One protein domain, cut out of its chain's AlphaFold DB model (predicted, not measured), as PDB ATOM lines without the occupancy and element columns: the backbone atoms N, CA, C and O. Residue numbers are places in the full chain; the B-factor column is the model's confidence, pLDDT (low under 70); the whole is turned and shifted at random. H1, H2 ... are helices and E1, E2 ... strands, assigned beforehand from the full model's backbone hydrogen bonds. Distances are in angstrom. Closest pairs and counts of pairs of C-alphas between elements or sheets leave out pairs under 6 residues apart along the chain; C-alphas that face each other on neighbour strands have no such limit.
ATOM      1  N   ALA A   3       6.410   8.195 -27.010       98.00
ATOM      2  CA  ALA A   3       6.177   9.017 -25.829       98.00
ATOM      3  C   ALA A   3       4.675   9.170 -25.599       98.00
ATOM      4  O   ALA A   3       3.948   9.564 -26.510       98.00
ATOM      5  N   VAL A   4       4.218   8.846 -24.390       97.19
ATOM      6  CA  VAL A   4       2.807   8.951 -24.004       97.19
ATOM      7  C   VAL A   4       2.667   9.506 -22.585       97.19
ATOM      8  O   VAL A   4       3.498   9.225 -21.719       97.19
ATOM      9  N   PRO A   5       1.607  10.280 -22.306       97.12
ATOM     10  CA  PRO A   5       1.367  10.800 -20.965       97.12
ATOM     11  C   PRO A   5       0.982   9.689 -19.983       97.12
ATOM     12  O   PRO A   5       1.382   9.729 -18.826       97.12
ATOM     13  N   VAL A   6       0.260   8.666 -20.441       97.31
ATOM     14  CA  VAL A   6      -0.171   7.557 -19.594       97.31
ATOM     15  C   VAL A   6      -0.139   6.236 -20.346       97.31
ATOM     16  O   VAL A   6      -0.478   6.177 -21.528       97.31
ATOM     17  N   ALA A   7       0.223   5.164 -19.650       97.38
ATOM     18  CA  ALA A   7       0.031   3.799 -20.122       97.38
ATOM     19  C   ALA A   7      -0.240   2.853 -18.949       97.38
ATOM     20  O   ALA A   7       0.197   3.086 -17.823       97.38
ATOM     21  N   GLY A   8      -0.938   1.750 -19.217       96.62
ATOM     22  CA  GLY A   8      -0.951   0.613 -18.299       96.62
ATOM     23  C   GLY A   8       0.386  -0.122 -18.365       96.62
ATOM     24  O   GLY A   8       0.974  -0.225 -19.442       96.62
ATOM     25  N   LYS A   9       0.846  -0.664 -17.231       95.12
ATOM     26  CA  LYS A   9       2.159  -1.325 -17.125       95.12
ATOM     27  C   LYS A   9       2.377  -2.394 -18.201       95.12
ATOM     28  O   LYS A   9       3.391  -2.380 -18.884       95.12
ATOM     29  N   GLU A  10       1.395  -3.271 -18.392       95.38
ATOM     30  CA  GLU A  10       1.476  -4.359 -19.373       95.38
ATOM     31  C   GLU A  10       1.636  -3.840 -20.809       95.38
ATOM     32  O   GLU A  10       2.396  -4.405 -21.589       95.38
ATOM     33  N   ILE A  11       0.962  -2.737 -21.158       95.44
ATOM     34  CA  ILE A  11       1.063  -2.128 -22.491       95.44
ATOM     35  C   ILE A  11       2.415  -1.440 -22.669       95.44
ATOM     36  O   ILE A  11       3.027  -1.591 -23.722       95.44
ATOM     37  N   ALA A  12       2.909  -0.737 -21.648       96.50
ATOM     38  CA  ALA A  12       4.247  -0.154 -21.687       96.50
ATOM     39  C   ALA A  12       5.320  -1.235 -21.922       96.50
ATOM     40  O   ALA A  12       6.171  -1.060 -22.791       96.50
ATOM     41  N   ASP A  13       5.219  -2.382 -21.238       96.62
ATOM     42  CA  ASP A  13       6.133  -3.522 -21.404       96.62
ATOM     43  C   ASP A  13       6.048  -4.162 -22.802       96.62
ATOM     44  O   ASP A  13       7.044  -4.680 -23.310       96.62
ATOM     45  N   VAL A  14       4.870  -4.162 -23.434       97.62
ATOM     46  CA  VAL A  14       4.703  -4.629 -24.820       97.62
ATOM     47  C   VAL A  14       5.364  -3.659 -25.793       97.62
ATOM     48  O   VAL A  14       6.167  -4.082 -26.618       97.62
ATOM     49  N   ILE A  15       5.078  -2.362 -25.677       97.19
ATOM     50  CA  ILE A  15       5.630  -1.343 -26.580       97.19
ATOM     51  C   ILE A  15       7.153  -1.239 -26.441       97.19
ATOM     52  O   ILE A  15       7.845  -1.076 -27.443       97.19
ATOM     53  N   ALA A  16       7.690  -1.409 -25.230       96.88
ATOM     54  CA  ALA A  16       9.130  -1.423 -24.973       96.88
ATOM     55  C   ALA A  16       9.891  -2.522 -25.740       96.88
ATOM     56  O   ALA A  16      11.109  -2.439 -25.865       96.88
ATOM     57  N   LYS A  17       9.203  -3.560 -26.238       97.69
ATOM     58  CA  LYS A  17       9.818  -4.620 -27.054       97.69
ATOM     59  C   LYS A  17       9.904  -4.260 -28.536       97.69
ATOM     60  O   LYS A  17      10.724  -4.839 -29.238       97.69
ATOM     61  N   GLU A  18       9.065  -3.335 -28.993       97.50
ATOM     62  CA  GLU A  18       8.920  -2.973 -30.409       97.50
ATOM     63  C   GLU A  18       9.574  -1.624 -30.747       97.50
ATOM     64  O   GLU A  18       9.908  -1.364 -31.899       97.50
ATOM     65  N   ALA A  19       9.748  -0.747 -29.754       97.00
ATOM     66  CA  ALA A  19      10.353   0.569 -29.920       97.00
ATOM     67  C   ALA A  19      11.742   0.634 -29.273       97.00
ATOM     68  O   ALA A  19      11.939   0.109 -28.183       97.00
ATOM     69  N   ASP A  20      12.673   1.372 -29.891       97.88
ATOM     70  CA  ASP A  20      14.019   1.587 -29.328       97.88
ATOM     71  C   ASP A  20      13.990   2.273 -27.950       97.88
ATOM     72  O   ASP A  20      14.843   2.034 -27.101       97.88
ATOM     73  N   GLU A  21      13.006   3.148 -27.734       97.31
ATOM     74  CA  GLU A  21      12.833   3.918 -26.504       97.31
ATOM     75  C   GLU A  21      11.349   4.201 -26.273       97.31
ATOM     76  O   GLU A  21      10.626   4.556 -27.214       97.31
ATOM     77  N   ILE A  22      10.916   4.084 -25.016       97.69
ATOM     78  CA  ILE A  22       9.589   4.488 -24.559       97.69
ATOM     79  C   ILE A  22       9.696   5.413 -23.343       97.69
ATOM     80  O   ILE A  22      10.413   5.121 -22.389       97.69
ATOM     81  N   VAL A  23       8.925   6.501 -23.360       98.00
ATOM     82  CA  VAL A  23       8.757   7.422 -22.231       98.00
ATOM     83  C   VAL A  23       7.282   7.465 -21.839       98.00
ATOM     84  O   VAL A  23       6.428   7.844 -22.642       98.00
ATOM     85  N   VAL A  24       6.983   7.083 -20.597       97.50
ATOM     86  CA  VAL A  24       5.638   7.142 -20.009       97.50
ATOM     87  C   VAL A  24       5.680   8.076 -18.805       97.50
ATOM     88  O   VAL A  24       6.439   7.816 -17.873       97.50
ATOM     89  N   LEU A  25       4.886   9.152 -18.814       97.25
ATOM     90  CA  LEU A  25       4.872  10.096 -17.686       97.25
ATOM     91  C   LEU A  25       4.192   9.496 -16.448       97.25
ATOM     92  O   LEU A  25       4.711   9.636 -15.343       97.25
ATOM     93  N   GLU A  26       3.071   8.793 -16.627       96.31
ATOM     94  CA  GLU A  26       2.344   8.150 -15.531       96.31
ATOM     95  C   GLU A  26       1.942   6.701 -15.855       96.31
ATOM     96  O   GLU A  26       1.471   6.378 -16.945       96.31
ATOM     97  N   THR A  27       2.092   5.796 -14.884       96.31
ATOM     98  CA  THR A  27       1.620   4.402 -14.972       96.31
ATOM     99  C   THR A  27       0.743   4.080 -13.757       96.31
ATOM    100  O   THR A  27       1.234   3.526 -12.769       96.31
ATOM    101  N   PRO A  28      -0.553   4.454 -13.779       95.06
ATOM    102  CA  PRO A  28      -1.431   4.307 -12.622       95.06
ATOM    103  C   PRO A  28      -1.645   2.837 -12.244       95.06
ATOM    104  O   PRO A  28      -1.903   1.993 -13.101       95.06
ATOM    105  N   ALA A  29      -1.622   2.528 -10.944       92.00
ATOM    106  CA  ALA A  29      -1.827   1.158 -10.454       92.00
ATOM    107  C   ALA A  29      -3.229   0.597 -10.776       92.00
ATOM    108  O   ALA A  29      -3.383  -0.602 -10.987       92.00
ATOM    109  N   SER A  30      -4.243   1.467 -10.842       91.50
ATOM    110  CA  SER A  30      -5.640   1.116 -11.146       91.50
ATOM    111  C   SER A  30      -6.089   1.703 -12.487       91.50
ATOM    112  O   SER A  30      -7.152   2.313 -12.576       91.50
ATOM    113  N   PHE A  31      -5.274   1.553 -13.535       95.00
ATOM    114  CA  PHE A  31      -5.537   2.156 -14.842       95.00
ATOM    115  C   PHE A  31      -6.704   1.464 -15.581       95.00
ATOM    116  O   PHE A  31      -6.576   0.325 -16.019       95.00
ATOM    117  N   ARG A  32      -7.847   2.153 -15.726       93.62
ATOM    118  CA  ARG A  32      -9.045   1.640 -16.424       93.62
ATOM    119  C   ARG A  32      -9.382   2.330 -17.748       93.62
ATOM    120  O   ARG A  32      -9.963   1.693 -18.616       93.62
ATOM    121  N   ALA A  33      -9.062   3.613 -17.899       94.38
ATOM    122  CA  ALA A  33      -9.377   4.398 -19.093       94.38
ATOM    123  C   ALA A  33      -8.388   5.556 -19.281       94.38
ATOM    124  O   ALA A  33      -7.918   6.133 -18.305       94.38
ATOM    125  N   VAL A  34      -8.116   5.958 -20.522       94.94
ATOM    126  CA  VAL A  34      -7.226   7.101 -20.800       94.94
ATOM    127  C   VAL A  34      -7.791   8.395 -20.206       94.94
ATOM    128  O   VAL A  34      -7.065   9.125 -19.547       94.94
ATOM    129  N   ALA A  35      -9.103   8.620 -20.323       95.06
ATOM    130  CA  ALA A  35      -9.769   9.819 -19.808       95.06
ATOM    131  C   ALA A  35      -9.586  10.058 -18.299       95.06
ATOM    132  O   ALA A  35      -9.648  11.194 -17.853       95.06
ATOM    133  N   GLN A  36      -9.332   9.008 -17.506       93.88
ATOM    134  CA  GLN A  36      -9.264   9.128 -16.045       93.88
ATOM    135  C   GLN A  36      -8.102  10.010 -15.553       93.88
ATOM    136  O   GLN A  36      -8.134  10.447 -14.407       93.88
ATOM    137  N   VAL A  37      -7.061  10.206 -16.374       94.81
ATOM    138  CA  VAL A  37      -5.870  10.992 -16.002       94.81
ATOM    139  C   VAL A  37      -5.919  12.433 -16.509       94.81
ATOM    140  O   VAL A  37      -4.989  13.196 -16.271       94.81
ATOM    141  N   TYR A  38      -6.989  12.817 -17.205       95.50
ATOM    142  CA  TYR A  38      -7.179  14.173 -17.701       95.50
ATOM    143  C   TYR A  38      -8.270  14.864 -16.890       95.50
ATOM    144  O   TYR A  38      -9.405  14.400 -16.849       95.50
ATOM    145  N   GLU A  39      -7.936  16.002 -16.280       96.75
ATOM    146  CA  GLU A  39      -8.929  16.862 -15.622       96.75
ATOM    147  C   GLU A  39      -9.967  17.379 -16.628       96.75
ATOM    148  O   GLU A  39     -11.162  17.392 -16.346       96.75
ATOM    149  N   ASN A  40      -9.506  17.730 -17.833       97.25
ATOM    150  CA  ASN A  40     -10.339  18.176 -18.943       97.25
ATOM    151  C   ASN A  40     -10.240  17.170 -20.089       97.25
ATOM    152  O   ASN A  40      -9.298  17.212 -20.881       97.25
ATOM    153  N   TRP A  41     -11.209  16.261 -20.163       96.31
ATOM    154  CA  TRP A  41     -11.342  15.310 -21.263       96.31
ATOM    155  C   TRP A  41     -12.494  15.718 -22.178       96.31
ATOM    156  O   TRP A  41     -13.619  15.906 -21.713       96.31
ATOM    157  N   TYR A  42     -12.225  15.819 -23.475       97.00
ATOM    158  CA  TYR A  42     -13.229  16.082 -24.496       97.00
ATOM    159  C   TYR A  42     -12.850  15.374 -25.797       97.00
ATOM    160  O   TYR A  42     -11.684  15.041 -26.020       97.00
ATOM    161  N   ASP A  43     -13.847  15.131 -26.642       96.56
ATOM    162  CA  ASP A  43     -13.618  14.572 -27.968       96.56
ATOM    163  C   ASP A  43     -13.096  15.677 -28.891       96.56
ATOM    164  O   ASP A  43     -13.747  16.707 -29.066       96.56
ATOM    165  N   VAL A  44     -11.923  15.456 -29.479       96.75
ATOM    166  CA  VAL A  44     -11.336  16.368 -30.468       96.75
ATOM    167  C   VAL A  44     -12.058  16.159 -31.798       96.75
ATOM    168  O   VAL A  44     -12.081  15.037 -32.309       96.75
ATOM    169  N   SER A  45     -12.664  17.214 -32.351       98.25
ATOM    170  CA  SER A  45     -13.414  17.113 -33.609       98.25
ATOM    171  C   SER A  45     -12.495  17.121 -34.833       98.25
ATOM    172  O   SER A  45     -11.357  17.594 -34.776       98.25
ATOM    173  N   ASP A  46     -13.003  16.637 -35.970       98.38
ATOM    174  CA  ASP A  46     -12.271  16.680 -37.239       98.38
ATOM    175  C   ASP A  46     -11.892  18.122 -37.620       98.38
ATOM    176  O   ASP A  46     -10.796  18.365 -38.126       98.38
ATOM    177  N   GLU A  47     -12.766  19.096 -37.349       98.44
ATOM    178  CA  GLU A  47     -12.487  20.512 -37.592       98.44
ATOM    179  C   GLU A  47     -11.312  21.022 -36.751       98.44
ATOM    180  O   GLU A  47     -10.413  21.656 -37.300       98.44
ATOM    181  N   GLU A  48     -11.273  20.698 -35.453       98.25
ATOM    182  CA  GLU A  48     -10.171  21.085 -34.563       98.25
ATOM    183  C   GLU A  48      -8.840  20.483 -35.028       98.25
ATOM    184  O   GLU A  48      -7.830  21.187 -35.107       98.25
ATOM    185  N   VAL A  49      -8.837  19.206 -35.432       97.88
ATOM    186  CA  VAL A  49      -7.647  18.558 -36.006       97.88
ATOM    187  C   VAL A  49      -7.177  19.291 -37.263       97.88
ATOM    188  O   VAL A  49      -5.986  19.584 -37.409       97.88
ATOM    189  N   LEU A  50      -8.093  19.594 -38.188       98.25
ATOM    190  CA  LEU A  50      -7.756  20.269 -39.442       98.25
ATOM    191  C   LEU A  50      -7.209  21.678 -39.209       98.25
ATOM    192  O   LEU A  50      -6.283  22.094 -39.911       98.25
ATOM    193  N   ASP A  51      -7.749  22.403 -38.236       98.25
ATOM    194  CA  ASP A  51      -7.302  23.752 -37.917       98.25
ATOM    195  C   ASP A  51      -5.894  23.758 -37.311       98.25
ATOM    196  O   ASP A  51      -5.042  24.515 -37.788       98.25
ATOM    197  N   LEU A  52      -5.595  22.837 -36.385       97.69
ATOM    198  CA  LEU A  52      -4.248  22.651 -35.825       97.69
ATOM    199  C   LEU A  52      -3.216  22.298 -36.908       97.69
ATOM    200  O   LEU A  52      -2.108  22.845 -36.940       97.69
ATOM    201  N   LEU A  53      -3.571  21.407 -37.840       97.75
ATOM    202  CA  LEU A  53      -2.686  21.036 -38.947       97.75
ATOM    203  C   LEU A  53      -2.414  22.226 -39.878       97.75
ATOM    204  O   LEU A  53      -1.264  22.466 -40.249       97.75
ATOM    205  N   ARG A  54      -3.448  22.995 -40.239       97.56
ATOM    206  CA  ARG A  54      -3.311  24.195 -41.085       97.56
ATOM    207  C   ARG A  54      -2.476  25.278 -40.417       97.56
ATOM    208  O   ARG A  54      -1.684  25.931 -41.093       97.56
ATOM    209  N   GLU A  55      -2.664  25.508 -39.120       97.19
ATOM    210  CA  GLU A  55      -1.834  26.428 -38.340       97.19
ATOM    211  C   GLU A  55      -0.365  26.013 -38.419       97.19
ATOM    212  O   GLU A  55       0.472  26.799 -38.863       97.19
ATOM    213  N   ARG A  56      -0.065  24.741 -38.135       96.06
ATOM    214  CA  ARG A  56       1.311  24.243 -38.132       96.06
ATOM    215  C   ARG A  56       1.989  24.294 -39.503       96.06
ATOM    216  O   ARG A  56       3.197  24.536 -39.565       96.06
ATOM    217  N   ILE A  57       1.235  24.064 -40.584       96.12
ATOM    218  CA  ILE A  57       1.717  24.197 -41.969       96.12
ATOM    219  C   ILE A  57       2.056  25.659 -42.270       96.12
ATOM    220  O   ILE A  57       3.179  25.936 -42.684       96.12
ATOM    221  N   ARG A  58       1.142  26.596 -41.989       94.56
ATOM    222  CA  ARG A  58       1.376  28.032 -42.221       94.56
ATOM    223  C   ARG A  58       2.578  28.555 -41.440       94.56
ATOM    224  O   ARG A  58       3.407  29.265 -41.995       94.56
ATOM    225  N   GLU A  59       2.716  28.167 -40.172       94.12
ATOM    226  CA  GLU A  59       3.891  28.520 -39.367       94.12
ATOM    227  C   GLU A  59       5.200  28.022 -39.985       94.12
ATOM    228  O   GLU A  59       6.232  28.683 -39.879       94.12
ATOM    229  N   LYS A  60       5.178  26.827 -40.586       90.94
ATOM    230  CA  LYS A  60       6.349  26.252 -41.244       90.94
ATOM    231  C   LYS A  60       6.700  27.041 -42.507       90.94
ATOM    232  O   LYS A  60       7.856  27.415 -42.650       90.94
ATOM    233  N   GLU A  61       5.714  27.356 -43.346       91.56
ATOM    234  CA  GLU A  61       5.899  28.160 -44.563       91.56
ATOM    235  C   GLU A  61       6.434  29.565 -44.248       91.56
ATOM    236  O   GLU A  61       7.354  30.040 -44.907       91.56
ATOM    237  N   MET A  62       5.920  30.211 -43.195       87.25
ATOM    238  CA  MET A  62       6.429  31.509 -42.739       87.25
ATOM    239  C   MET A  62       7.884  31.422 -42.270       87.25
ATOM    240  O   MET A  62       8.696  32.259 -42.646       87.25
ATOM    241  N   LYS A  63       8.231  30.396 -41.482       82.62
ATOM    242  CA  LYS A  63       9.612  30.190 -41.011       82.62
ATOM    243  C   LYS A  63      10.577  29.881 -42.155       82.62
ATOM    244  O   LYS A  63      11.721  30.313 -42.101       82.62
ATOM    245  N   GLU A  64      10.134  29.138 -43.164       82.56
ATOM    246  CA  GLU A  64      10.932  28.850 -44.360       82.56
ATOM    247  C   GLU A  64      11.128  30.105 -45.222       82.56
ATOM    248  O   GLU A  64      12.235  30.338 -45.701       82.56
ATOM    249  N   HIS A  65      10.104  30.953 -45.356       78.88
ATOM    250  CA  HIS A  65      10.224  32.231 -46.057       78.88
ATOM    251  C   HIS A  65      11.142  33.222 -45.325       78.88
ATOM    252  O   HIS A  65      11.999  33.838 -45.954       78.88
ATOM    253  N   ASP A  66      11.026  33.334 -43.998       75.75
ATOM    254  CA  ASP A  66      11.928  34.154 -43.180       75.75
ATOM    255  C   ASP A  66      13.382  33.654 -43.256       75.75
ATOM    256  O   ASP A  66      14.311  34.461 -43.259       75.75
ATOM    257  N   PHE A  67      13.591  32.333 -43.342       71.62
ATOM    258  CA  PHE A  67      14.919  31.743 -43.523       71.62
ATOM    259  C   PHE A  67      15.521  32.096 -44.892       71.62
ATOM    260  O   PHE A  67      16.664  32.546 -44.945       71.62
ATOM    261  N   ASP A  68      14.747  31.983 -45.976       75.25
ATOM    262  CA  ASP A  68      15.175  32.332 -47.345       75.25
ATOM    263  C   ASP A  68      15.533  33.825 -47.486       75.25
ATOM    264  O   ASP A  68      16.511  34.191 -48.131       75.25
ATOM    265  N   LEU A  69      14.806  34.711 -46.797       70.19
ATOM    266  CA  LEU A  69      15.110  36.149 -46.764       70.19
ATOM    267  C   LEU A  69      16.306  36.514 -45.863       70.19
ATOM    268  O   LEU A  69      16.768  37.658 -45.900       70.19
ATOM    269  N   SER A  70      16.795  35.581 -45.037       67.69
ATOM    270  CA  SER A  70      17.879  35.816 -44.072       67.69
ATOM    271  C   SER A  70      19.283  35.503 -44.602       67.69
ATOM    272  O   SER A  70      20.261  35.928 -43.981       67.69
TER     273      SER A  70
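AT A GLANCE: This is residues 3 to 70 of the 74 residues of the protein "Phosphoribosyltransferase" of Methanosarcina mazei LYC (UniProt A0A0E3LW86). A small body of two short parallel strands, E1 and E2, with H1 packed mostly on E2 and the short helix H2 near the end of E1, has a long arm: residues 39 to 70, most of them in H3, stick out from it. The arm makes much of the length. The printed part has 68 residues, in the order E1, H1, E2, H2, H3, and is mostly helix. It is extended, with a radius of gyration of the C-alphas of 18.1 A and spans of 53 by 31 by 17 A, only just elongated.

HOW THE PARTS SIT: Look first at E1, residues 3 to 6, and E2, residues 22 to 26: they are parallel neighbours at 23 degrees, with N 4 and O 23 at 3.0 A and N 26 and O 5 at 2.9 A, within hydrogen-bond range. Between them in the chain comes H1, residues 9 to 18, in a strand-helix-strand unit, two parallel neighbour strands joined through a helix, with a right-handed crossover. The closest C-alphas of H1 and E2 are those of Ala 16 and Ile 22, 5.9 A apart. For H2, residues 34 to 37, go to Val 34: its C-alpha is 7.2 A from that of Val 6, the closest pair of H2 and E1. H3, residues 46 to 68, touches no helix, and is apart from E1 and E2. Every O i to N i+4 pair of H3 is within hydrogen-bond range, 4 of 6 are in H1, and H2 is too short for one.

IN THESE COORDINATES: Find C-alpha 3 at (6.177, 9.017, -25.829), where E1 begins. E2 measures 12.1 A and H1 15.0 A. H3 runs 33.2 A from C-alpha 46 at (-12.271, 16.680, -37.239) to C-alpha 68 at (15.175, 32.332, -47.345).

THE WHOLE: The C-alphas farthest apart, those of Ser 30 and Leu 69, are 54.1 A apart. The printed part has no cut, and no link is long. Residue 70 alone is under 70 in pLDDT.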